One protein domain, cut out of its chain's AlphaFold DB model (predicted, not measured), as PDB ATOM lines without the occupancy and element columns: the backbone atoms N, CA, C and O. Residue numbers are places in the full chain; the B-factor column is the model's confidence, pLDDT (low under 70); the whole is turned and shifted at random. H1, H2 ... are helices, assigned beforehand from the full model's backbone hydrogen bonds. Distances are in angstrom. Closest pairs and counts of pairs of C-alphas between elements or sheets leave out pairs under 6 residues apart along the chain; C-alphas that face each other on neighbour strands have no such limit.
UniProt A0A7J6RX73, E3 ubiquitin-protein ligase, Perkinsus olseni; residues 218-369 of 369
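What this domain is: This is residues 218 to 369 of the 369 residues of the protein "E3 ubiquitin-protein ligase" of Perkinsus olseni (UniProt A0A7J6RX73). Four long helices, H1, H2, H4 and H5, stand side by side in an up-and-down bundle, each running against the one before it in the chain, with the short helix H3 lying across one end. H4 and H5 meet over part of their lengths; H6 carries on from H5 toward the end with H3, and residues 353 to 361 stick out beyond, leading into H7. Two long links, residues 249 to 265 and 312 to 327, lie at the other end. The printed part has 152 residues with seven named helices, H1 to H7 in chain order, and no named strand; its class is all helix. It is compact, with a radius of gyration of the C-alphas of 17.3 A and spans of 48 by 38 by 24 A.

Where its parts are: H2, the longest helix, takes residues 266 to 284 and measures 27.2 A from C-alpha 266 at (36.499, -0.312, 21.569) to C-alpha 284 at (31.795, 1.611, -5.188). H1 is residues 233 to 248, 23.5 A, beginning with C-alpha 233 at (38.803, -6.913, -4.518). H5 is residues 328 to 344, 24.2 A, and H4 residues 297 to 311, 20.5 A. The short helices are H3, residues 287 to 294, H6, residues 346 to 352, and H7, residues 359 to 366, which ends with C-alpha 366 at (15.632, -9.945, -9.914).

How they stand to each other: H2 and H1 form a helical hairpin and touch at a shallow tilt of 24 degrees, opposite ways; their closest C-alphas, of Val 276 and Leu 241, are 6.5 A apart. H2 touches H5 at 13 degrees, a shallow tilt, the same way, closest at the C-alphas of Ser 281 and Thr 344, 4.7 A. H1 touches H4 at a shallow tilt of 26 degrees, the same way, closest at the C-alphas of His 242 and Ser 306, 4.9 A. H4, with residues 307 to 311 alone, touches residues 334 to 341 of H5 in a second helical hairpin, opposite ways at a shallow tilt of 25 degrees; the closest C-alphas, of Met 310 and Glu 338, are 6.5 A apart. H2 and H4 are apart, and so are H1 and H5. H3 and H4 only just touch, only at the corner, with 3 pairs of C-alphas within 8 A; they are about perpendicular at 87 degrees, and the closest C-alphas are those of Phe 293 and Met 299, 6.4 A. H3 and H6 also only just touch, with 3 such pairs, closest at the C-alphas of Cys 290 and Leu 348, 6.1 A. H7 touches no helix. In H1 to H7 every O i to N i+4 pair is within hydrogen-bond range.

The domain as a whole: The C-alphas farthest apart, of Pro 228 and His 323, are 51.8 A apart. The printed part has no cut and ends at residue 369, the chain's last. The links H1 to H2 and H4 to H5 are long. The mean pLDDT of the printed part is 71.3; residues 253 to 270, 310 to 336 and 355 to 369 are under 70.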
ATOM      1  N   ALA A 218      39.030  -2.275 -11.466       89.00
ATOM      2  CA  ALA A 218      38.435  -3.159 -12.470       89.00
ATOM      3  C   ALA A 218      39.317  -4.384 -12.773       89.00
ATOM      4  O   ALA A 218      38.806  -5.492 -12.955       89.00
ATOM      5  N   ALA A 219      40.643  -4.214 -12.808       88.75
ATOM      6  CA  ALA A 219      41.575  -5.323 -12.987       88.75
ATOM      7  C   ALA A 219      41.538  -6.306 -11.804       88.75
ATOM      8  O   ALA A 219      41.591  -7.515 -12.030       88.75
ATOM      9  N   LEU A 220      41.400  -5.802 -10.575       91.31
ATOM     10  CA  LEU A 220      41.373  -6.589  -9.334       91.31
ATOM     11  C   LEU A 220      40.001  -7.185  -8.992       91.31
ATOM     12  O   LEU A 220      39.898  -8.080  -8.154       91.31
ATOM     13  N   MET A 221      38.949  -6.727  -9.660       89.50
ATOM     14  CA  MET A 221      37.604  -7.298  -9.575       89.50
ATOM     15  C   MET A 221      37.460  -8.621 -10.344       89.50
ATOM     16  O   MET A 221      36.454  -9.317 -10.202       89.50
ATOM     17  N   LYS A 222      38.452  -8.996 -11.163       87.06
ATOM     18  CA  LYS A 222      38.455 -10.279 -11.877       87.06
ATOM     19  C   LYS A 222      38.801 -11.435 -10.919       87.06
ATOM     20  O   LYS A 222      39.669 -11.266 -10.062       87.06
ATOM     21  N   PRO A 223      38.193 -12.624 -11.081       82.75
ATOM     22  CA  PRO A 223      38.539 -13.794 -10.273       82.75
ATOM     23  C   PRO A 223      40.037 -14.120 -10.346       82.75
ATOM     24  O   PRO A 223      40.607 -14.155 -11.438       82.75
ATOM     25  N   GLY A 224      40.671 -14.344  -9.192       79.06
ATOM     26  CA  GLY A 224      42.094 -14.683  -9.089       79.06
ATOM     27  C   GLY A 224      43.067 -13.535  -9.386       79.06
ATOM     28  O   GLY A 224      44.274 -13.759  -9.449       79.06
ATOM     29  N   ALA A 225      42.582 -12.302  -9.577       84.62
ATOM     30  CA  ALA A 225      43.432 -11.168  -9.940       84.62
ATOM     31  C   ALA A 225      44.328 -10.656  -8.806       84.62
ATOM     32  O   ALA A 225      45.257  -9.902  -9.084       84.62
ATOM     33  N   ILE A 226      44.041 -11.024  -7.559       84.62
ATOM     34  CA  ILE A 226      44.826 -10.640  -6.378       84.62
ATOM     35  C   ILE A 226      45.759 -11.787  -5.970       84.62
ATOM     36  O   ILE A 226      46.927 -11.558  -5.682       84.62
ATOM     37  N   GLY A 227      45.282 -13.029  -6.045       78.94
ATOM     38  CA  GLY A 227      46.079 -14.235  -5.843       78.94
ATOM     39  C   GLY A 227      45.289 -15.490  -6.228       78.94
ATOM     40  O   GLY A 227      44.066 -15.420  -6.333       78.94
ATOM     41  N   PRO A 228      45.957 -16.641  -6.425       70.50
ATOM     42  CA  PRO A 228      45.317 -17.870  -6.909       70.50
ATOM     43  C   PRO A 228      44.248 -18.417  -5.951       70.50
ATOM     44  O   PRO A 228      43.237 -18.941  -6.407       70.50
ATOM     45  N   ASP A 229      44.446 -18.225  -4.644       76.50
ATOM     46  CA  ASP A 229      43.517 -18.638  -3.583       76.50
ATOM     47  C   ASP A 229      42.806 -17.444  -2.924       76.50
ATOM     48  O   ASP A 229      42.156 -17.579  -1.884       76.50
ATOM     49  N   ARG A 230      42.966 -16.242  -3.488       73.19
ATOM     50  CA  ARG A 230      42.351 -15.018  -2.975       73.19
ATOM     51  C   ARG A 230      41.145 -14.661  -3.835       73.19
ATOM     52  O   ARG A 230      41.162 -14.817  -5.055       73.19
ATOM     53  N   GLY A 231      40.100 -14.173  -3.171       80.69
ATOM     54  CA  GLY A 231      38.934 -13.612  -3.840       80.69
ATOM     55  C   GLY A 231      39.276 -12.364  -4.655       80.69
ATOM     56  O   GLY A 231      40.424 -11.916  -4.717       80.69
ATOM     57  N   ASN A 232      38.262 -11.788  -5.284       90.12
ATOM     58  CA  ASN A 232      38.390 -10.480  -5.918       90.12
ATOM     59  C   ASN A 232      38.439  -9.336  -4.880       90.12
ATOM     60  O   ASN A 232      38.255  -9.547  -3.680       90.12
ATOM     61  N   LEU A 233      38.684  -8.112  -5.356       91.81
ATOM     62  CA  LEU A 233      38.803  -6.913  -4.518       91.81
ATOM     63  C   LEU A 233      37.642  -6.737  -3.524       91.81
ATOM     64  O   LEU A 233      37.880  -6.604  -2.324       91.81
ATOM     65  N   LEU A 234      36.395  -6.746  -4.003       90.62
ATOM     66  CA  LEU A 234      35.230  -6.551  -3.137       90.62
ATOM     67  C   LEU A 234      34.965  -7.757  -2.237       90.62
ATOM     68  O   LEU A 234      34.535  -7.563  -1.106       90.62
ATOM     69  N   GLU A 235      35.253  -8.978  -2.685       89.75
ATOM     70  CA  GLU A 235      35.141 -10.171  -1.838       89.75
ATOM     71  C   GLU A 235      36.065 -10.069  -0.621       89.75
ATOM     72  O   GLU A 235      35.639 -10.337   0.497       89.75
ATOM     73  N   ILE A 236      37.315  -9.632  -0.805       89.94
ATOM     74  CA  ILE A 236      38.248  -9.433   0.315       89.94
ATOM     75  C   ILE A 236      37.699  -8.384   1.288       89.94
ATOM     76  O   ILE A 236      37.630  -8.638   2.492       89.94
ATOM     77  N   LEU A 237      37.256  -7.234   0.772       91.19
ATOM     78  CA  LEU A 237      36.737  -6.144   1.600       91.19
ATOM     79  C   LEU A 237      35.445  -6.533   2.341       91.19
ATOM     80  O   LEU A 237      35.317  -6.273   3.539       91.19
ATOM     81  N   PHE A 238      34.501  -7.200   1.671       89.44
ATOM     82  CA  PHE A 238      33.257  -7.662   2.289       89.44
ATOM     83  C   PHE A 238      33.484  -8.787   3.292       89.44
ATOM     84  O   PHE A 238      32.867  -8.753   4.354       89.44
ATOM     85  N   ASN A 239      34.378  -9.737   3.013       88.31
ATOM     86  CA  ASN A 239      34.722 -10.802   3.958       88.31
ATOM     87  C   ASN A 239      35.387 -10.239   5.212       88.31
ATOM     88  O   ASN A 239      35.084 -10.677   6.324       88.31
ATOM     89  N   ARG A 240      36.252  -9.232   5.054       87.38
ATOM     90  CA  ARG A 240      36.855  -8.542   6.192       87.38
ATOM     91  C   ARG A 240      35.798  -7.819   7.020       87.38
ATOM     92  O   ARG A 240      35.760  -8.000   8.234       87.38
ATOM     93  N   LEU A 241      34.905  -7.067   6.375       87.00
ATOM     94  CA  LEU A 241      33.789  -6.403   7.050       87.00
ATOM     95  C   LEU A 241      32.888  -7.409   7.791       87.00
ATOM     96  O   LEU A 241      32.553  -7.199   8.953       87.00
ATOM     97  N   HIS A 242      32.548  -8.523   7.139       86.94
ATOM     98  CA  HIS A 242      31.746  -9.598   7.717       86.94
ATOM     99  C   HIS A 242      32.410 -10.193   8.960       86.94
ATOM    100  O   HIS A 242      31.782 -10.283  10.007       86.94
ATOM    101  N   SER A 243      33.699 -10.529   8.862       85.44
ATOM    102  CA  SER A 243      34.474 -11.118   9.961       85.44
ATOM    103  C   SER A 243      34.563 -10.178  11.167       85.44
ATOM    104  O   SER A 243      34.520 -10.627  12.311       85.44
ATOM    105  N   LEU A 244      34.666  -8.865  10.926       82.06
ATOM    106  CA  LEU A 244      34.637  -7.861  11.990       82.06
ATOM    107  C   LEU A 244      33.275  -7.834  12.693       82.06
ATOM    108  O   LEU A 244      33.236  -7.801  13.920       82.06
ATOM    109  N   PHE A 245      32.172  -7.890  11.940       80.50
ATOM    110  CA  PHE A 245      30.824  -7.945  12.513       80.50
ATOM    111  C   PHE A 245      30.532  -9.263  13.232       80.50
ATOM    112  O   PHE A 245      29.920  -9.257  14.297       80.50
ATOM    113  N   GLU A 246      31.000 -10.390  12.703       82.50
ATOM    114  CA  GLU A 246      30.882 -11.698  13.349       82.50
ATOM    115  C   GLU A 246      31.654 -11.745  14.664       82.50
ATOM    116  O   GLU A 246      31.118 -12.189  15.678       82.50
ATOM    117  N   GLY A 247      32.868 -11.190  14.690       78.31
ATOM    118  CA  GLY A 247      33.696 -11.140  15.893       78.31
ATOM    119  C   GLY A 247      33.079 -10.352  17.052       78.31
ATOM    120  O   GLY A 247      33.414 -10.611  18.207       78.31
ATOM    121  N   ILE A 248      32.171  -9.412  16.768       76.44
ATOM    122  CA  ILE A 248      31.537  -8.547  17.778       76.44
ATOM    123  C   ILE A 248      30.095  -8.938  18.073       76.44
ATOM    124  O   ILE A 248      29.491  -8.386  18.993       76.44
ATOM    125  N   TYR A 249      29.510  -9.845  17.296       75.38
ATOM    126  CA  TYR A 249      28.119 -10.232  17.454       75.38
ATOM    127  C   TYR A 249      28.002 -11.522  18.264       75.38
ATOM    128  O   TYR A 249      28.390 -12.609  17.838       75.38
ATOM    129  N   ASN A 250      27.393 -11.428  19.443       73.88
ATOM    130  CA  ASN A 250      27.090 -12.600  20.243       73.88
ATOM    131  C   ASN A 250      25.791 -13.251  19.747       73.88
ATOM    132  O   ASN A 250      24.686 -12.796  20.048       73.88
ATOM    133  N   HIS A 251      25.927 -14.364  19.026       75.25
ATOM    134  CA  HIS A 251      24.799 -15.129  18.490       75.25
ATOM    135  C   HIS A 251      23.872 -15.728  19.560       75.25
ATOM    136  O   HIS A 251      22.716 -16.010  19.256       75.25
ATOM    137  N   GLN A 252      24.352 -15.953  20.789       72.38
ATOM    138  CA  GLN A 252      23.558 -16.578  21.853       72.38
ATOM    139  C   GLN A 252      22.661 -15.566  22.561       72.38
ATOM    140  O   GLN A 252      21.495 -15.849  22.829       72.38
ATOM    141  N   SER A 253      23.212 -14.397  22.886       67.69
ATOM    142  CA  SER A 253      22.478 -13.323  23.559       67.69
ATOM    143  C   SER A 253      21.839 -12.343  22.587       67.69
ATOM    144  O   SER A 253      21.034 -11.521  23.019       67.69
ATOM    145  N   HIS A 254      22.170 -12.428  21.295       68.06
ATOM    146  CA  HIS A 254      21.777 -11.443  20.299       68.06
ATOM    147  C   HIS A 254      22.175 -10.023  20.738       68.06
ATOM    148  O   HIS A 254      21.366  -9.097  20.727       68.06
ATOM    149  N   THR A 255      23.418  -9.852  21.186       66.19
ATOM    150  CA  THR A 255      23.957  -8.560  21.639       66.19
ATOM    151  C   THR A 255      25.329  -8.303  21.040       66.19
ATOM    152  O   THR A 255      25.985  -9.223  20.555       66.19
ATOM    153  N   LEU A 256      25.776  -7.049  21.105       69.25
ATOM    154  CA  LEU A 256      27.153  -6.698  20.783       69.25
ATOM    155  C   LEU A 256      28.065  -7.021  21.952       69.25
ATOM    156  O   LEU A 256      27.847  -6.549  23.065       69.25
ATOM    157  N   ASP A 257      29.095  -7.806  21.679       67.94
ATOM    158  CA  ASP A 257      30.176  -8.068  22.603       67.94
ATOM    159  C   ASP A 257      31.430  -7.320  22.149       67.94
ATOM    160  O   ASP A 257      32.312  -7.842  21.469       67.94
ATOM    161  N   LEU A 258      31.516  -6.058  22.567       64.12
ATOM    162  CA  LEU A 258      32.709  -5.235  22.354       64.12
ATOM    163  C   LEU A 258      33.899  -5.715  23.207       64.12
ATOM    164  O   LEU A 258      35.005  -5.200  23.050       64.12
ATOM    165  N   SER A 259      33.679  -6.674  24.121       58.16
ATOM    166  CA  SER A 259      34.707  -7.215  25.006       58.16
ATOM    167  C   SER A 259      35.547  -8.322  24.351       58.16
ATOM    168  O   SER A 259      36.716  -8.490  24.695       58.16
ATOM    169  N   VAL A 260      34.999  -9.024  23.351       52.91
ATOM    170  CA  VAL A 260      35.660 -10.136  22.632       52.91
ATOM    171  C   VAL A 260      36.846  -9.673  21.770       52.91
ATOM    172  O   VAL A 260      37.745 -10.460  21.488       52.91
ATOM    173  N   LEU A 261      36.932  -8.375  21.460       49.06
ATOM    174  CA  LEU A 261      38.083  -7.735  20.803       49.06
ATOM    175  C   LEU A 261      38.960  -6.900  21.766       49.06
ATOM    176  O   LEU A 261      39.724  -6.035  21.344       49.06
ATOM    177  N   MET A 262      38.905  -7.147  23.083       40.16
ATOM    178  CA  MET A 262      39.688  -6.406  24.095       40.16
ATOM    179  C   MET A 262      41.158  -6.830  24.252       40.16
ATOM    180  O   MET A 262      41.748  -6.628  25.312       40.16
ATOM    181  N   GLY A 263      41.792  -7.344  23.197       45.06
ATOM    182  CA  GLY A 263      43.245  -7.158  23.067       45.06
ATOM    183  C   GLY A 263      43.602  -5.685  22.819       45.06
ATOM    184  O   GLY A 263      44.689  -5.249  23.179       45.06
ATOM    185  N   SER A 264      42.640  -4.935  22.273       47.81
ATOM    186  CA  SER A 264      42.865  -3.690  21.541       47.81
ATOM    187  C   SER A 264      41.854  -2.575  21.898       47.81
ATOM    188  O   SER A 264      42.149  -1.383  21.902       47.81
ATOM    189  N   GLY A 265      40.653  -2.938  22.354       53.19
ATOM    190  CA  GLY A 265      39.686  -2.004  22.945       53.19
ATOM    191  C   GLY A 265      38.732  -1.327  21.940       53.19
ATOM    192  O   GLY A 265      38.933  -1.386  20.730       53.19
ATOM    193  N   PRO A 266      37.649  -0.673  22.413       58.81
ATOM    194  CA  PRO A 266      36.499  -0.312  21.569       58.81
ATOM    195  C   PRO A 266      36.791   0.698  20.450       58.81
ATOM    196  O   PRO A 266      36.089   0.713  19.444       58.81
ATOM    197  N   ARG A 267      37.807   1.552  20.628       62.16
ATOM    198  CA  ARG A 267      38.200   2.574  19.643       62.16
ATOM    199  C   ARG A 267      38.865   1.951  18.417       62.16
ATOM    200  O   ARG A 267      38.670   2.431  17.311       62.16
ATOM    201  N   GLU A 268      39.617   0.873  18.607       64.06
ATOM    202  CA  GLU A 268      40.330   0.195  17.525       64.06
ATOM    203  C   GLU A 268      39.396  -0.448  16.510       64.06
ATOM    204  O   GLU A 268      39.559  -0.321  15.297       64.06
ATOM    205  N   LEU A 269      38.376  -1.111  17.039       69.12
ATOM    206  CA  LEU A 269      37.332  -1.734  16.254       69.12
ATOM    207  C   LEU A 269      36.566  -0.699  15.419       69.12
ATOM    208  O   LEU A 269      36.356  -0.921  14.230       69.12
ATOM    209  N   ASP A 270      36.195   0.433  16.026       68.69
ATOM    210  CA  ASP A 270      35.491   1.526  15.342       68.69
ATOM    211  C   ASP A 270      36.328   2.060  14.167       68.69
ATOM    212  O   ASP A 270      35.847   2.135  13.039       68.69
ATOM    213  N   MET A 271      37.626   2.300  14.394       70.44
ATOM    214  CA  MET A 271      38.556   2.760  13.354       70.44
ATOM    215  C   MET A 271      38.766   1.725  12.243       70.44
ATOM    216  O   MET A 271      38.801   2.084  11.065       70.44
ATOM    217  N   THR A 272      38.881   0.439  12.591       75.12
ATOM    218  CA  THR A 272      39.052  -0.641  11.604       75.12
ATOM    219  C   THR A 272      37.811  -0.769  10.730       75.12
ATOM    220  O   THR A 272      37.923  -0.852   9.508       75.12
ATOM    221  N   ILE A 273      36.620  -0.764  11.335       77.12
ATOM    222  CA  ILE A 273      35.375  -0.861  10.575       77.12
ATOM    223  C   ILE A 273      35.208   0.376   9.696       77.12
ATOM    224  O   ILE A 273      34.967   0.225   8.500       77.12
ATOM    225  N   TRP A 274      35.419   1.577  10.246       76.50
ATOM    226  CA  TRP A 274      35.380   2.823   9.479       76.50
ATOM    227  C   TRP A 274      36.300   2.754   8.257       76.50
ATOM    228  O   TRP A 274      35.871   3.024   7.133       76.50
ATOM    229  N   ARG A 275      37.534   2.279   8.444       78.56
ATOM    230  CA  ARG A 275      38.508   2.111   7.368       78.56
ATOM    231  C   ARG A 275      38.006   1.182   6.265       78.56
ATOM    232  O   ARG A 275      37.981   1.579   5.104       78.56
ATOM    233  N   VAL A 276      37.571  -0.024   6.624       85.44
ATOM    234  CA  VAL A 276      37.068  -1.006   5.651       85.44
ATOM    235  C   VAL A 276      35.855  -0.450   4.903       85.44
ATOM    236  O   VAL A 276      35.755  -0.586   3.685       85.44
ATOM    237  N   THR A 277      34.950   0.238   5.604       83.69
ATOM    238  CA  THR A 277      33.775   0.865   4.984       83.69
ATOM    239  C   THR A 277      34.142   2.000   4.021       83.69
ATOM    240  O   THR A 277      33.501   2.138   2.978       83.69
ATOM    241  N   HIS A 278      35.194   2.774   4.302       83.38
ATOM    242  CA  HIS A 278      35.714   3.787   3.380       83.38
ATOM    243  C   HIS A 278      36.383   3.168   2.152       83.38
ATOM    244  O   HIS A 278      36.111   3.601   1.036       83.38
ATOM    245  N   ASP A 279      37.181   2.118   2.334       87.81
ATOM    246  CA  ASP A 279      37.845   1.418   1.232       87.81
ATOM    247  C   ASP A 279      36.816   0.814   0.260       87.81
ATOM    248  O   ASP A 279      36.939   0.971  -0.954       87.81
ATOM    249  N   ILE A 280      35.731   0.226   0.782       90.25
ATOM    250  CA  ILE A 280      34.575  -0.202  -0.026       90.25
ATOM    251  C   ILE A 280      33.946   0.991  -0.755       90.25
ATOM    252  O   ILE A 280      33.582   0.879  -1.927       90.25
ATOM    253  N   SER A 281      33.804   2.134  -0.078       86.81
ATOM    254  CA  SER A 281      33.200   3.333  -0.663       86.81
ATOM    255  C   SER A 281      34.020   3.881  -1.828       86.81
ATOM    256  O   SER A 281      33.416   4.332  -2.798       86.81
ATOM    257  N   TYR A 282      35.355   3.840  -1.768       88.62
ATOM    258  CA  TYR A 282      36.210   4.264  -2.883       88.62
ATOM    259  C   TYR A 282      35.981   3.390  -4.115       88.62
ATOM    260  O   TYR A 282      35.743   3.912  -5.201       88.62
ATOM    261  N   VAL A 283      35.904   2.072  -3.930       90.19
ATOM    262  CA  VAL A 283      35.624   1.136  -5.026       90.19
ATOM    263  C   VAL A 283      34.217   1.361  -5.600       90.19
ATOM    264  O   VAL A 283      34.044   1.502  -6.811       90.19
ATOM    265  N   LEU A 284      33.189   1.441  -4.751       88.81
ATOM    266  CA  LEU A 284      31.795   1.611  -5.188       88.81
ATOM    267  C   LEU A 284      31.453   3.038  -5.642       88.81
ATOM    268  O   LEU A 284      30.347   3.276  -6.124       88.81
ATOM    269  N   TYR A 285      32.374   3.994  -5.527       86.00
ATOM    270  CA  TYR A 285      32.198   5.325  -6.104       86.00
ATOM    271  C   TYR A 285      32.199   5.286  -7.639       86.00
ATOM    272  O   TYR A 285      31.576   6.122  -8.292       86.00
ATOM    273  N   HIS A 286      32.856   4.288  -8.235       84.69
ATOM    274  CA  HIS A 286      32.986   4.175  -9.681       84.69
ATOM    275  C   HIS A 286      31.774   3.458 -10.315       84.69
ATOM    276  O   HIS A 286      31.538   2.276 -10.032       84.69
ATOM    277  N   PRO A 287      31.039   4.102 -11.248       83.38
ATOM    278  CA  PRO A 287      29.844   3.524 -11.876       83.38
ATOM    279  C   PRO A 287      30.085   2.171 -12.563       83.38
ATOM    280  O   PRO A 287      29.266   1.260 -12.474       83.38
ATOM    281  N   GLN A 288      31.233   2.010 -13.223       84.31
ATOM    282  CA  GLN A 288      31.602   0.758 -13.892       84.31
ATOM    283  C   GLN A 288      31.834  -0.404 -12.915       84.31
ATOM    284  O   GLN A 288      31.547  -1.552 -13.235       84.31
ATOM    285  N   LEU A 289      32.306  -0.122 -11.698       87.44
ATOM    286  CA  LEU A 289      32.513  -1.151 -10.679       87.44
ATOM    287  C   LEU A 289      31.198  -1.529 -10.001       87.44
ATOM    288  O   LEU A 289      30.984  -2.702  -9.703       87.44
ATOM    289  N   CYS A 290      30.280  -0.568  -9.852       86.12
ATOM    290  CA  CYS A 290      28.897  -0.862  -9.478       86.12
ATOM    291  C   CYS A 290      28.232  -1.805 -10.490       86.12
ATOM    292  O   CYS A 290      27.536  -2.734 -10.090       86.12
ATOM    293  N   GLU A 291      28.473  -1.621 -11.791       84.88
ATOM    294  CA  GLU A 291      27.975  -2.541 -12.818       84.88
ATOM    295  C   GLU A 291      28.492  -3.965 -12.627       84.88
ATOM    296  O   GLU A 291      27.706  -4.912 -12.595       84.88
ATOM    297  N   MET A 292      29.810  -4.110 -12.465       86.69
ATOM    298  CA  MET A 292      30.452  -5.405 -12.240       86.69
ATOM    299  C   MET A 292      29.925  -6.083 -10.970       86.69
ATOM    300  O   MET A 292      29.685  -7.290 -10.962       86.69
ATOM    301  N   PHE A 293      29.699  -5.308  -9.906       87.56
ATOM    302  CA  PHE A 293      29.074  -5.785  -8.677       87.56
ATOM    303  C   PHE A 293      27.642  -6.296  -8.921       87.56
ATOM    304  O   PHE A 293      27.308  -7.416  -8.530       87.56
ATOM    305  N   LEU A 294      26.803  -5.521  -9.617       85.56
ATOM    306  CA  LEU A 294      25.413  -5.896  -9.906       85.56
ATOM    307  C   LEU A 294      25.291  -7.121 -10.824       85.56
ATOM    308  O   LEU A 294      24.266  -7.792 -10.812       85.56
ATOM    309  N   GLN A 295      26.328  -7.447 -11.590       84.06
ATOM    310  CA  GLN A 295      26.369  -8.663 -12.403       84.06
ATOM    311  C   GLN A 295      26.788  -9.911 -11.605       84.06
ATOM    312  O   GLN A 295      26.633 -11.029 -12.093       84.06
ATOM    313  N   SER A 296      27.290  -9.755 -10.374       84.19
ATOM    314  CA  SER A 296      27.729 -10.867  -9.528       84.19
ATOM    315  C   SER A 296      26.758 -11.135  -8.381       84.19
ATOM    316  O   SER A 296      26.775 -10.466  -7.346       84.19
ATOM    317  N   ALA A 297      25.950 -12.187  -8.528       82.31
ATOM    318  CA  ALA A 297      25.064 -12.655  -7.462       82.31
ATOM    319  C   ALA A 297      25.831 -13.077  -6.193       82.31
ATOM    320  O   ALA A 297      25.291 -13.006  -5.092       82.31
ATOM    321  N   GLU A 298      27.084 -13.515  -6.336       83.00
ATOM    322  CA  GLU A 298      27.937 -13.891  -5.208       83.00
ATOM    323  C   GLU A 298      28.314 -12.673  -4.358       83.00
ATOM    324  O   GLU A 298      28.043 -12.655  -3.159       83.00
ATOM    325  N   MET A 299      28.837 -11.613  -4.987       85.19
ATOM    326  CA  MET A 299      29.205 -10.379  -4.281       85.19
ATOM    327  C   MET A 299      27.994  -9.737  -3.600       85.19
ATOM    328  O   MET A 299      28.091  -9.226  -2.485       85.19
ATOM    329  N   GLN A 300      26.826  -9.810  -4.237       84.19
ATOM    330  CA  GLN A 300      25.582  -9.324  -3.648       84.19
ATOM    331  C   GLN A 300      25.150 -10.137  -2.433       84.19
ATOM    332  O   GLN A 300      24.752  -9.556  -1.426       84.19
ATOM    333  N   ARG A 301      25.251 -11.469  -2.494       82.06
ATOM    334  CA  ARG A 301      24.953 -12.334  -1.346       82.06
ATOM    335  C   ARG A 301      25.885 -12.050  -0.172       82.06
ATOM    336  O   ARG A 301      25.404 -11.978   0.955       82.06
ATOM    337  N   GLN A 302      27.171 -11.823  -0.425       81.94
ATOM    338  CA  GLN A 302      28.135 -11.451   0.614       81.94
ATOM    339  C   GLN A 302      27.815 -10.091   1.237       81.94
ATOM    340  O   GLN A 302      27.756  -9.976   2.460       81.94
ATOM    341  N   LEU A 303      27.520  -9.078   0.415       83.81
ATOM    342  CA  LEU A 303      27.112  -7.773   0.926       83.81
ATOM    343  C   LEU A 303      25.839  -7.880   1.776       83.81
ATOM    344  O   LEU A 303      25.790  -7.345   2.882       83.81
ATOM    345  N   LEU A 304      24.822  -8.595   1.289       80.25
ATOM    346  CA  LEU A 304      23.576  -8.815   2.024       80.25
ATOM    347  C   LEU A 304      23.810  -9.580   3.327       80.25
ATOM    348  O   LEU A 304      23.177  -9.252   4.327       80.25
ATOM    349  N   ALA A 305      24.729 -10.547   3.357       78.19
ATOM    350  CA  ALA A 305      25.105 -11.237   4.585       78.19
ATOM    351  C   ALA A 305      25.694 -10.252   5.610       78.19
ATOM    352  O   ALA A 305      25.211 -10.198   6.742       78.19
ATOM    353  N   SER A 306      26.645  -9.405   5.205       78.31
ATOM    354  CA  SER A 306      27.245  -8.373   6.068       78.31
ATOM    355  C   SER A 306      26.226  -7.336   6.554       78.31
ATOM    356  O   SER A 306      26.178  -7.024   7.743       78.31
ATOM    357  N   VAL A 307      25.353  -6.847   5.665       76.88
ATOM    358  CA  VAL A 307      24.266  -5.912   6.015       76.88
ATOM    359  C   VAL A 307      23.252  -6.571   6.951       76.88
ATOM    360  O   VAL A 307      22.774  -5.936   7.890       76.88
ATOM    361  N   SER A 308      22.928  -7.849   6.736       73.69
ATOM    362  CA  SER A 308      21.981  -8.560   7.589       73.69
ATOM    363  C   SER A 308      22.497  -8.638   9.021       73.69
ATOM    364  O   SER A 308      21.761  -8.277   9.933       73.69
ATOM    365  N   MET A 309      23.771  -8.985   9.233       71.06
ATOM    366  CA  MET A 309      24.373  -9.008  10.569       71.06
ATOM    367  C   MET A 309      24.259  -7.655  11.264       71.06
ATOM    368  O   MET A 309      23.862  -7.613  12.423       71.06
ATOM    369  N   MET A 310      24.490  -6.569  10.527       68.75
ATOM    370  CA  MET A 310      24.340  -5.202  11.025       68.75
ATOM    371  C   MET A 310      22.910  -4.842  11.412       68.75
ATOM    372  O   MET A 310      22.713  -4.230  12.455       68.75
ATOM    373  N   SER A 311      21.900  -5.255  10.642       61.69
ATOM    374  CA  SER A 311      20.495  -5.015  11.015       61.69
ATOM    375  C   SER A 311      20.128  -5.668  12.355       61.69
ATOM    376  O   SER A 311      19.341  -5.135  13.132       61.69
ATOM    377  N   TRP A 312      20.791  -6.778  12.694       57.69
ATOM    378  CA  TRP A 312      20.674  -7.438  13.993       57.69
ATOM    379  C   TRP A 312      21.520  -6.771  15.093       57.69
ATOM    380  O   TRP A 312      21.498  -7.216  16.241       57.69
ATOM    381  N   MET A 313      22.274  -5.716  14.807       59.31
ATOM    382  CA  MET A 313      23.028  -4.979  15.824       59.31
ATOM    383  C   MET A 313      22.196  -3.865  16.465       59.31
ATOM    384  O   MET A 313      22.564  -3.414  17.549       59.31
ATOM    385  N   ASN A 314      21.041  -3.505  15.886       54.50
ATOM    386  CA  ASN A 314      20.111  -2.533  16.452       54.50
ATOM    387  C   ASN A 314      19.285  -3.123  17.617       54.50
ATOM    388  O   ASN A 314      18.401  -3.960  17.406       54.50
ATOM    389  N   PRO A 315      19.485  -2.669  18.866       51.50
ATOM    390  CA  PRO A 315      18.705  -3.143  20.009       51.50
ATOM    391  C   PRO A 315      17.240  -2.672  19.984       51.50
ATOM    392  O   PRO A 315      16.403  -3.277  20.655       51.50
ATOM    393  N   GLN A 316      16.910  -1.606  19.237       46.38
ATOM    394  CA  GLN A 316      15.566  -1.008  19.231       46.38
ATOM    395  C   GLN A 316      14.523  -1.883  18.529       46.38
ATOM    396  O   GLN A 316      13.358  -1.845  18.915       46.38
ATOM    397  N   GLU A 317      14.920  -2.718  17.566       46.94
ATOM    398  CA  GLU A 317      13.991  -3.658  16.921       46.94
ATOM    399  C   GLU A 317      13.701  -4.905  17.776       46.94
ATOM    400  O   GLU A 317      12.707  -5.594  17.543       46.94
ATOM    401  N   ARG A 318      14.513  -5.198  18.804       50.56
ATOM    402  CA  ARG A 318      14.340  -6.404  19.637       50.56
ATOM    403  C   ARG A 318      13.430  -6.233  20.842       50.56
ATOM    404  O   ARG A 318      12.874  -7.221  21.319       50.56
ATOM    405  N   ALA A 319      13.278  -5.020  21.354       44.72
ATOM    406  CA  ALA A 319      12.504  -4.786  22.560       44.72
ATOM    407  C   ALA A 319      11.233  -4.020  22.215       44.72
ATOM    408  O   ALA A 319      11.209  -2.790  22.157       44.72
ATOM    409  N   MET A 320      10.139  -4.763  22.045       46.91
ATOM    410  CA  MET A 320       8.829  -4.202  22.329       46.91
ATOM    411  C   MET A 320       8.888  -3.545  23.714       46.91
ATOM    412  O   MET A 320       8.990  -4.241  24.716       46.91
ATOM    413  N   VAL A 321       8.810  -2.215  23.747       44.38
ATOM    414  CA  VAL A 321       8.354  -1.444  24.907       44.38
ATOM    415  C   VAL A 321       9.095  -1.780  26.210       44.38
ATOM    416  O   VAL A 321       8.490  -2.286  27.143       44.38
ATOM    417  N   GLU A 322      10.379  -1.441  26.330       42.53
ATOM    418  CA  GLU A 322      10.947  -1.127  27.648       42.53
ATOM    419  C   GLU A 322      12.171  -0.208  27.537       42.53
ATOM    420  O   GLU A 322      12.990  -0.275  26.626       42.53
ATOM    421  N   HIS A 323      12.200   0.761  28.437       40.06
ATOM    422  CA  HIS A 323      12.903   2.027  28.328       40.06
ATOM    423  C   HIS A 323      14.429   1.886  28.516       40.06
ATOM    424  O   HIS A 323      14.893   1.481  29.581       40.06
ATOM    425  N   VAL A 324      15.190   2.294  27.494       46.62
ATOM    426  CA  VAL A 324      16.452   3.070  27.530       46.62
ATOM    427  C   VAL A 324      17.239   3.035  28.855       46.62
ATOM    428  O   VAL A 324      17.413   4.065  29.507       46.62
ATOM    429  N   THR A 325      17.725   1.872  29.288       45.59
ATOM    430  CA  THR A 325      18.589   1.799  30.486       45.59
ATOM    431  C   THR A 325      19.820   0.915  30.342       45.59
ATOM    432  O   THR A 325      20.758   1.096  31.115       45.59
ATOM    433  N   TYR A 326      19.905   0.062  29.318       43.41
ATOM    434  CA  TYR A 326      21.119  -0.701  29.032       43.41
ATOM    435  C   TYR A 326      21.809  -0.209  27.748       43.41
ATOM    436  O   TYR A 326      21.300  -0.345  26.642       43.41
ATOM    437  N   GLU A 327      22.983   0.391  27.975       50.28
ATOM    438  CA  GLU A 327      24.112   0.605  27.055       50.28
ATOM    439  C   GLU A 327      24.031   1.713  25.994       50.28
ATOM    440  O   GLU A 327      24.077   1.493  24.786       50.28
ATOM    441  N   ASN A 328      24.119   2.958  26.472       55.38
ATOM    442  CA  ASN A 328      24.345   4.154  25.647       55.38
ATOM    443  C   ASN A 328      25.574   4.027  24.711       55.38
ATOM    444  O   ASN A 328      25.599   4.647  23.657       55.38
ATOM    445  N   LYS A 329      26.594   3.228  25.066       58.22
ATOM    446  CA  LYS A 329      27.796   3.037  24.233       58.22
ATOM    447  C   LYS A 329      27.589   2.017  23.114       58.22
ATOM    448  O   LYS A 329      27.807   2.378  21.966       58.22
ATOM    449  N   ALA A 330      27.121   0.804  23.420       58.16
ATOM    450  CA  ALA A 330      26.873  -0.219  22.402       58.16
ATOM    451  C   ALA A 330      25.832   0.249  21.374       58.16
ATOM    452  O   ALA A 330      26.026   0.053  20.180       58.16
ATOM    453  N   TRP A 331      24.789   0.959  21.822       61.34
ATOM    454  CA  TRP A 331      23.803   1.569  20.929       61.34
ATOM    455  C   TRP A 331      24.401   2.661  20.030       61.34
ATOM    456  O   TRP A 331      24.179   2.643  18.823       61.34
ATOM    457  N   ARG A 332      25.195   3.590  20.587       63.06
ATOM    458  CA  ARG A 332      25.890   4.611  19.780       63.06
ATOM    459  C   ARG A 332      26.821   3.973  18.758       63.06
ATOM    460  O   ARG A 332      26.858   4.435  17.626       63.06
ATOM    461  N   THR A 333      27.555   2.933  19.146       65.81
ATOM    462  CA  THR A 333      28.449   2.206  18.243       65.81
ATOM    463  C   THR A 333      27.652   1.505  17.146       65.81
ATOM    464  O   THR A 333      27.934   1.743  15.982       65.81
ATOM    465  N   ALA A 334      26.606   0.740  17.474       67.56
ATOM    466  CA  ALA A 334      25.744   0.101  16.475       67.56
ATOM    467  C   ALA A 334      25.184   1.116  15.466       67.56
ATOM    468  O   ALA A 334      25.334   0.935  14.262       67.56
ATOM    469  N   PHE A 335      24.634   2.232  15.955       68.88
ATOM    470  CA  PHE A 335      24.083   3.286  15.105       68.88
ATOM    471  C   PHE A 335      25.147   3.954  14.218       68.88
ATOM    472  O   PHE A 335      24.898   4.206  13.041       68.88
ATOM    473  N   LYS A 336      26.346   4.222  14.754       69.88
ATOM    474  CA  LYS A 336      27.476   4.746  13.968       69.88
ATOM    475  C   LYS A 336      27.898   3.773  12.870       69.88
ATOM    476  O   LYS A 336      28.095   4.197  11.737       69.88
ATOM    477  N   LEU A 337      27.989   2.484  13.188       70.81
ATOM    478  CA  LEU A 337      28.361   1.439  12.237       70.81
ATOM    479  C   LEU A 337      27.301   1.268  11.136       70.81
ATOM    480  O   LEU A 337      27.647   1.179   9.959       70.81
ATOM    481  N   GLU A 338      26.013   1.293  11.493       72.62
ATOM    482  CA  GLU A 338      24.900   1.285  10.531       72.62
ATOM    483  C   GLU A 338      24.935   2.520   9.624       72.62
ATOM    484  O   GLU A 338      24.836   2.395   8.404       72.62
ATOM    485  N   GLY A 339      25.125   3.709  10.205       71.19
ATOM    486  CA  GLY A 339      25.248   4.961   9.462       71.19
ATOM    487  C   GLY A 339      26.452   4.976   8.518       71.19
ATOM    488  O   GLY A 339      26.323   5.410   7.373       71.19
ATOM    489  N   GLY A 340      27.598   4.454   8.967       72.69
ATOM    490  CA  GLY A 340      28.808   4.298   8.162       72.69
ATOM    491  C   GLY A 340      28.570   3.393   6.957       72.69
ATOM    492  O   GLY A 340      28.780   3.815   5.822       72.69
ATOM    493  N   LEU A 341      28.011   2.199   7.177       75.00
ATOM    494  CA  LEU A 341      27.697   1.263   6.096       75.00
ATOM    495  C   LEU A 341      26.642   1.816   5.126       75.00
ATOM    496  O   LEU A 341      26.794   1.699   3.910       75.00
ATOM    497  N   ALA A 342      25.591   2.460   5.638       74.62
ATOM    498  CA  ALA A 342      24.588   3.116   4.803       74.62
ATOM    499  C   ALA A 342      25.205   4.230   3.943       74.62
ATOM    500  O   ALA A 342      24.832   4.394   2.780       74.62
ATOM    501  N   SER A 343      26.172   4.976   4.488       74.62
ATOM    502  CA  SER A 343      26.928   5.979   3.735       74.62
ATOM    503  C   SER A 343      27.806   5.334   2.659       74.62
ATOM    504  O   SER A 343      27.775   5.785   1.516       74.62
ATOM    505  N   THR A 344      28.507   4.244   2.976       78.00
ATOM    506  CA  THR A 344      29.322   3.470   2.022       78.00
ATOM    507  C   THR A 344      28.508   2.943   0.844       78.00
ATOM    508  O   THR A 344      28.950   2.996  -0.302       78.00
ATOM    509  N   LEU A 345      27.292   2.458   1.100       81.31
ATOM    510  CA  LEU A 345      26.414   1.912   0.063       81.31
ATOM    511  C   LEU A 345      25.606   2.982  -0.676       81.31
ATOM    512  O   LEU A 345      24.902   2.661  -1.637       81.31
ATOM    513  N   ARG A 346      25.719   4.258  -0.283       80.50
ATOM    514  CA  ARG A 346      25.001   5.364  -0.927       80.50
ATOM    515  C   ARG A 346      25.346   5.469  -2.408       80.50
ATOM    516  O   ARG A 346      24.437   5.643  -3.210       80.50
ATOM    517  N   SER A 347      26.619   5.322  -2.779       78.94
ATOM    518  CA  SER A 347      27.062   5.386  -4.181       78.94
ATOM    519  C   SER A 347      26.400   4.301  -5.034       78.94
ATOM    520  O   SER A 347      25.845   4.599  -6.092       78.94
ATOM    521  N   LEU A 348      26.346   3.067  -4.522       81.88
ATOM    522  CA  LEU A 348      25.648   1.955  -5.166       81.88
ATOM    523  C   LEU A 348      24.134   2.213  -5.272       81.88
ATOM    524  O   LEU A 348      23.534   1.961  -6.316       81.88
ATOM    525  N   GLY A 349      23.512   2.746  -4.217       80.56
ATOM    526  CA  GLY A 349      22.091   3.103  -4.213       80.56
ATOM    527  C   GLY A 349      21.747   4.198  -5.228       80.56
ATOM    528  O   GLY A 349      20.783   4.061  -5.987       80.56
ATOM    529  N   SER A 350      22.566   5.249  -5.298       80.94
ATOM    530  CA  SER A 350      22.454   6.320  -6.295       80.94
ATOM    531  C   SER A 350      22.601   5.774  -7.711       80.94
ATOM    532  O   SER A 350      21.791   6.092  -8.578       80.94
ATOM    533  N   TYR A 351      23.582   4.897  -7.929       78.62
ATOM    534  CA  TYR A 351      23.799   4.242  -9.212       78.62
ATOM    535  C   TYR A 351      22.591   3.407  -9.659       78.62
ATOM    536  O   TYR A 351      22.151   3.510 -10.803       78.62
ATOM    537  N   CYS A 352      21.998   2.624  -8.753       76.81
ATOM    538  CA  CYS A 352      20.803   1.827  -9.048       76.81
ATOM    539  C   CYS A 352      19.550   2.682  -9.297       76.81
ATOM    540  O   CYS A 352      18.623   2.229  -9.963       76.81
ATOM    541  N   SER A 353      19.517   3.904  -8.762       75.38
ATOM    542  CA  SER A 353      18.395   4.840  -8.901       75.38
ATOM    543  C   SER A 353      18.499   5.724 -10.151       75.38
ATOM    544  O   SER A 353      17.608   6.537 -10.400       75.38
ATOM    545  N   ALA A 354      19.576   5.590 -10.935       71.94
ATOM    546  CA  ALA A 354      19.808   6.401 -12.120       71.94
ATOM    547  C   ALA A 354      18.812   6.043 -13.250       71.94
ATOM    548  O   ALA A 354      18.718   4.880 -13.650       71.94
ATOM    549  N   PRO A 355      18.091   7.032 -13.814       52.56
ATOM    550  CA  PRO A 355      16.983   6.808 -14.751       52.56
ATOM    551  C   PRO A 355      17.407   6.273 -16.130       52.56
ATOM    552  O   PRO A 355      16.554   5.876 -16.921       52.56
ATOM    553  N   GLU A 356      18.705   6.259 -16.433       59.72
ATOM    554  CA  GLU A 356      19.257   5.827 -17.726       59.72
ATOM    555  C   GLU A 356      19.328   4.299 -17.877       59.72
ATOM    556  O   GLU A 356      19.480   3.789 -18.989       59.72
ATOM    557  N   ARG A 357      19.173   3.540 -16.784       55.34
ATOM    558  CA  ARG A 357      19.084   2.077 -16.832       55.34
ATOM    559  C   ARG A 357      17.626   1.669 -16.953       55.34
ATOM    560  O   ARG A 357      16.813   1.986 -16.088       55.34
ATOM    561  N   SER A 358      17.284   0.960 -18.032       51.22
ATOM    562  CA  SER A 358      15.919   0.466 -18.189       51.22
ATOM    563  C   SER A 358      15.579  -0.432 -17.001       51.22
ATOM    564  O   SER A 358      16.340  -1.329 -16.630       51.22
ATOM    565  N   VAL A 359      14.410  -0.188 -16.412       55.41
ATOM    566  CA  VAL A 359      13.813  -1.035 -15.374       55.41
ATOM    567  C   VAL A 359      13.836  -2.509 -15.799       55.41
ATOM    568  O   VAL A 359      13.980  -3.376 -14.954       55.41
ATOM    569  N   ASP A 360      13.806  -2.804 -17.102       51.88
ATOM    570  CA  ASP A 360      13.924  -4.154 -17.659       51.88
ATOM    571  C   ASP A 360      15.284  -4.835 -17.403       51.88
ATOM    572  O   ASP A 360      15.312  -6.046 -17.198       51.88
ATOM    573  N   SER A 361      16.396  -4.091 -17.361       54.25
ATOM    574  CA  SER A 361      17.731  -4.631 -17.039       54.25
ATOM    575  C   SER A 361      17.844  -4.997 -15.552       54.25
ATOM    576  O   SER A 361      18.272  -6.095 -15.195       54.25
ATOM    577  N   LEU A 362      17.343  -4.121 -14.675       50.78
ATOM    578  CA  LEU A 362      17.249  -4.363 -13.229       50.78
ATOM    579  C   LEU A 362      16.222  -5.458 -12.883       50.78
ATOM    580  O   LEU A 362      16.462  -6.282 -12.007       50.78
ATOM    581  N   MET A 363      15.085  -5.516 -13.577       54.28
ATOM    582  CA  MET A 363      14.032  -6.515 -13.342       54.28
ATOM    583  C   MET A 363      14.342  -7.878 -13.968       54.28
ATOM    584  O   MET A 363      13.829  -8.887 -13.484       54.28
ATOM    585  N   GLY A 364      15.162  -7.933 -15.023       56.84
ATOM    586  CA  GLY A 364      15.727  -9.184 -15.534       56.84
ATOM    587  C   GLY A 364      16.597  -9.863 -14.478       56.84
ATOM    588  O   GLY A 364      16.417 -11.044 -14.205       56.84
ATOM    589  N   PHE A 365      17.430  -9.075 -13.797       47.59
ATOM    590  CA  PHE A 365      18.287  -9.522 -12.702       47.59
ATOM    591  C   PHE A 365      17.499 -10.117 -11.514       47.59
ATOM    592  O   PHE A 365      17.777 -11.231 -11.077       47.59
ATOM    593  N   TYR A 366      16.449  -9.439 -11.033       46.00
ATOM    594  CA  TYR A 366      15.632  -9.945  -9.914       46.00
ATOM    595  C   TYR A 366      14.736 -11.147 -10.258       46.00
ATOM    596  O   TYR A 366      14.163 -11.744  -9.351       46.00
ATOM    597  N   ARG A 367      14.571 -11.498 -11.541       44.88
ATOM    598  CA  ARG A 367      13.825 -12.701 -11.956       44.88
ATOM    599  C   ARG A 367      14.669 -13.975 -11.968       44.88
ATOM    600  O   ARG A 367      14.086 -15.049 -12.089       44.88
ATOM    601  N   GLU A 368      15.995 -13.857 -11.913       43.78
ATOM    602  CA  GLU A 368      16.929 -14.995 -11.943       43.78
ATOM    603  C   GLU A 368      17.426 -15.425 -10.547       43.78
ATOM    604  O   GLU A 368      18.055 -16.477 -10.421       43.78
ATOM    605  N   LEU A 369      17.103 -14.644  -9.509       39.28
ATOM    606  CA  LEU A 369      17.128 -15.032  -8.089       39.28
ATOM    607  C   LEU A 369      15.852 -15.802  -7.724       39.28
ATOM    608  O   LEU A 369      15.967 -16.750  -6.913       39.28
TER     609      LEU A 369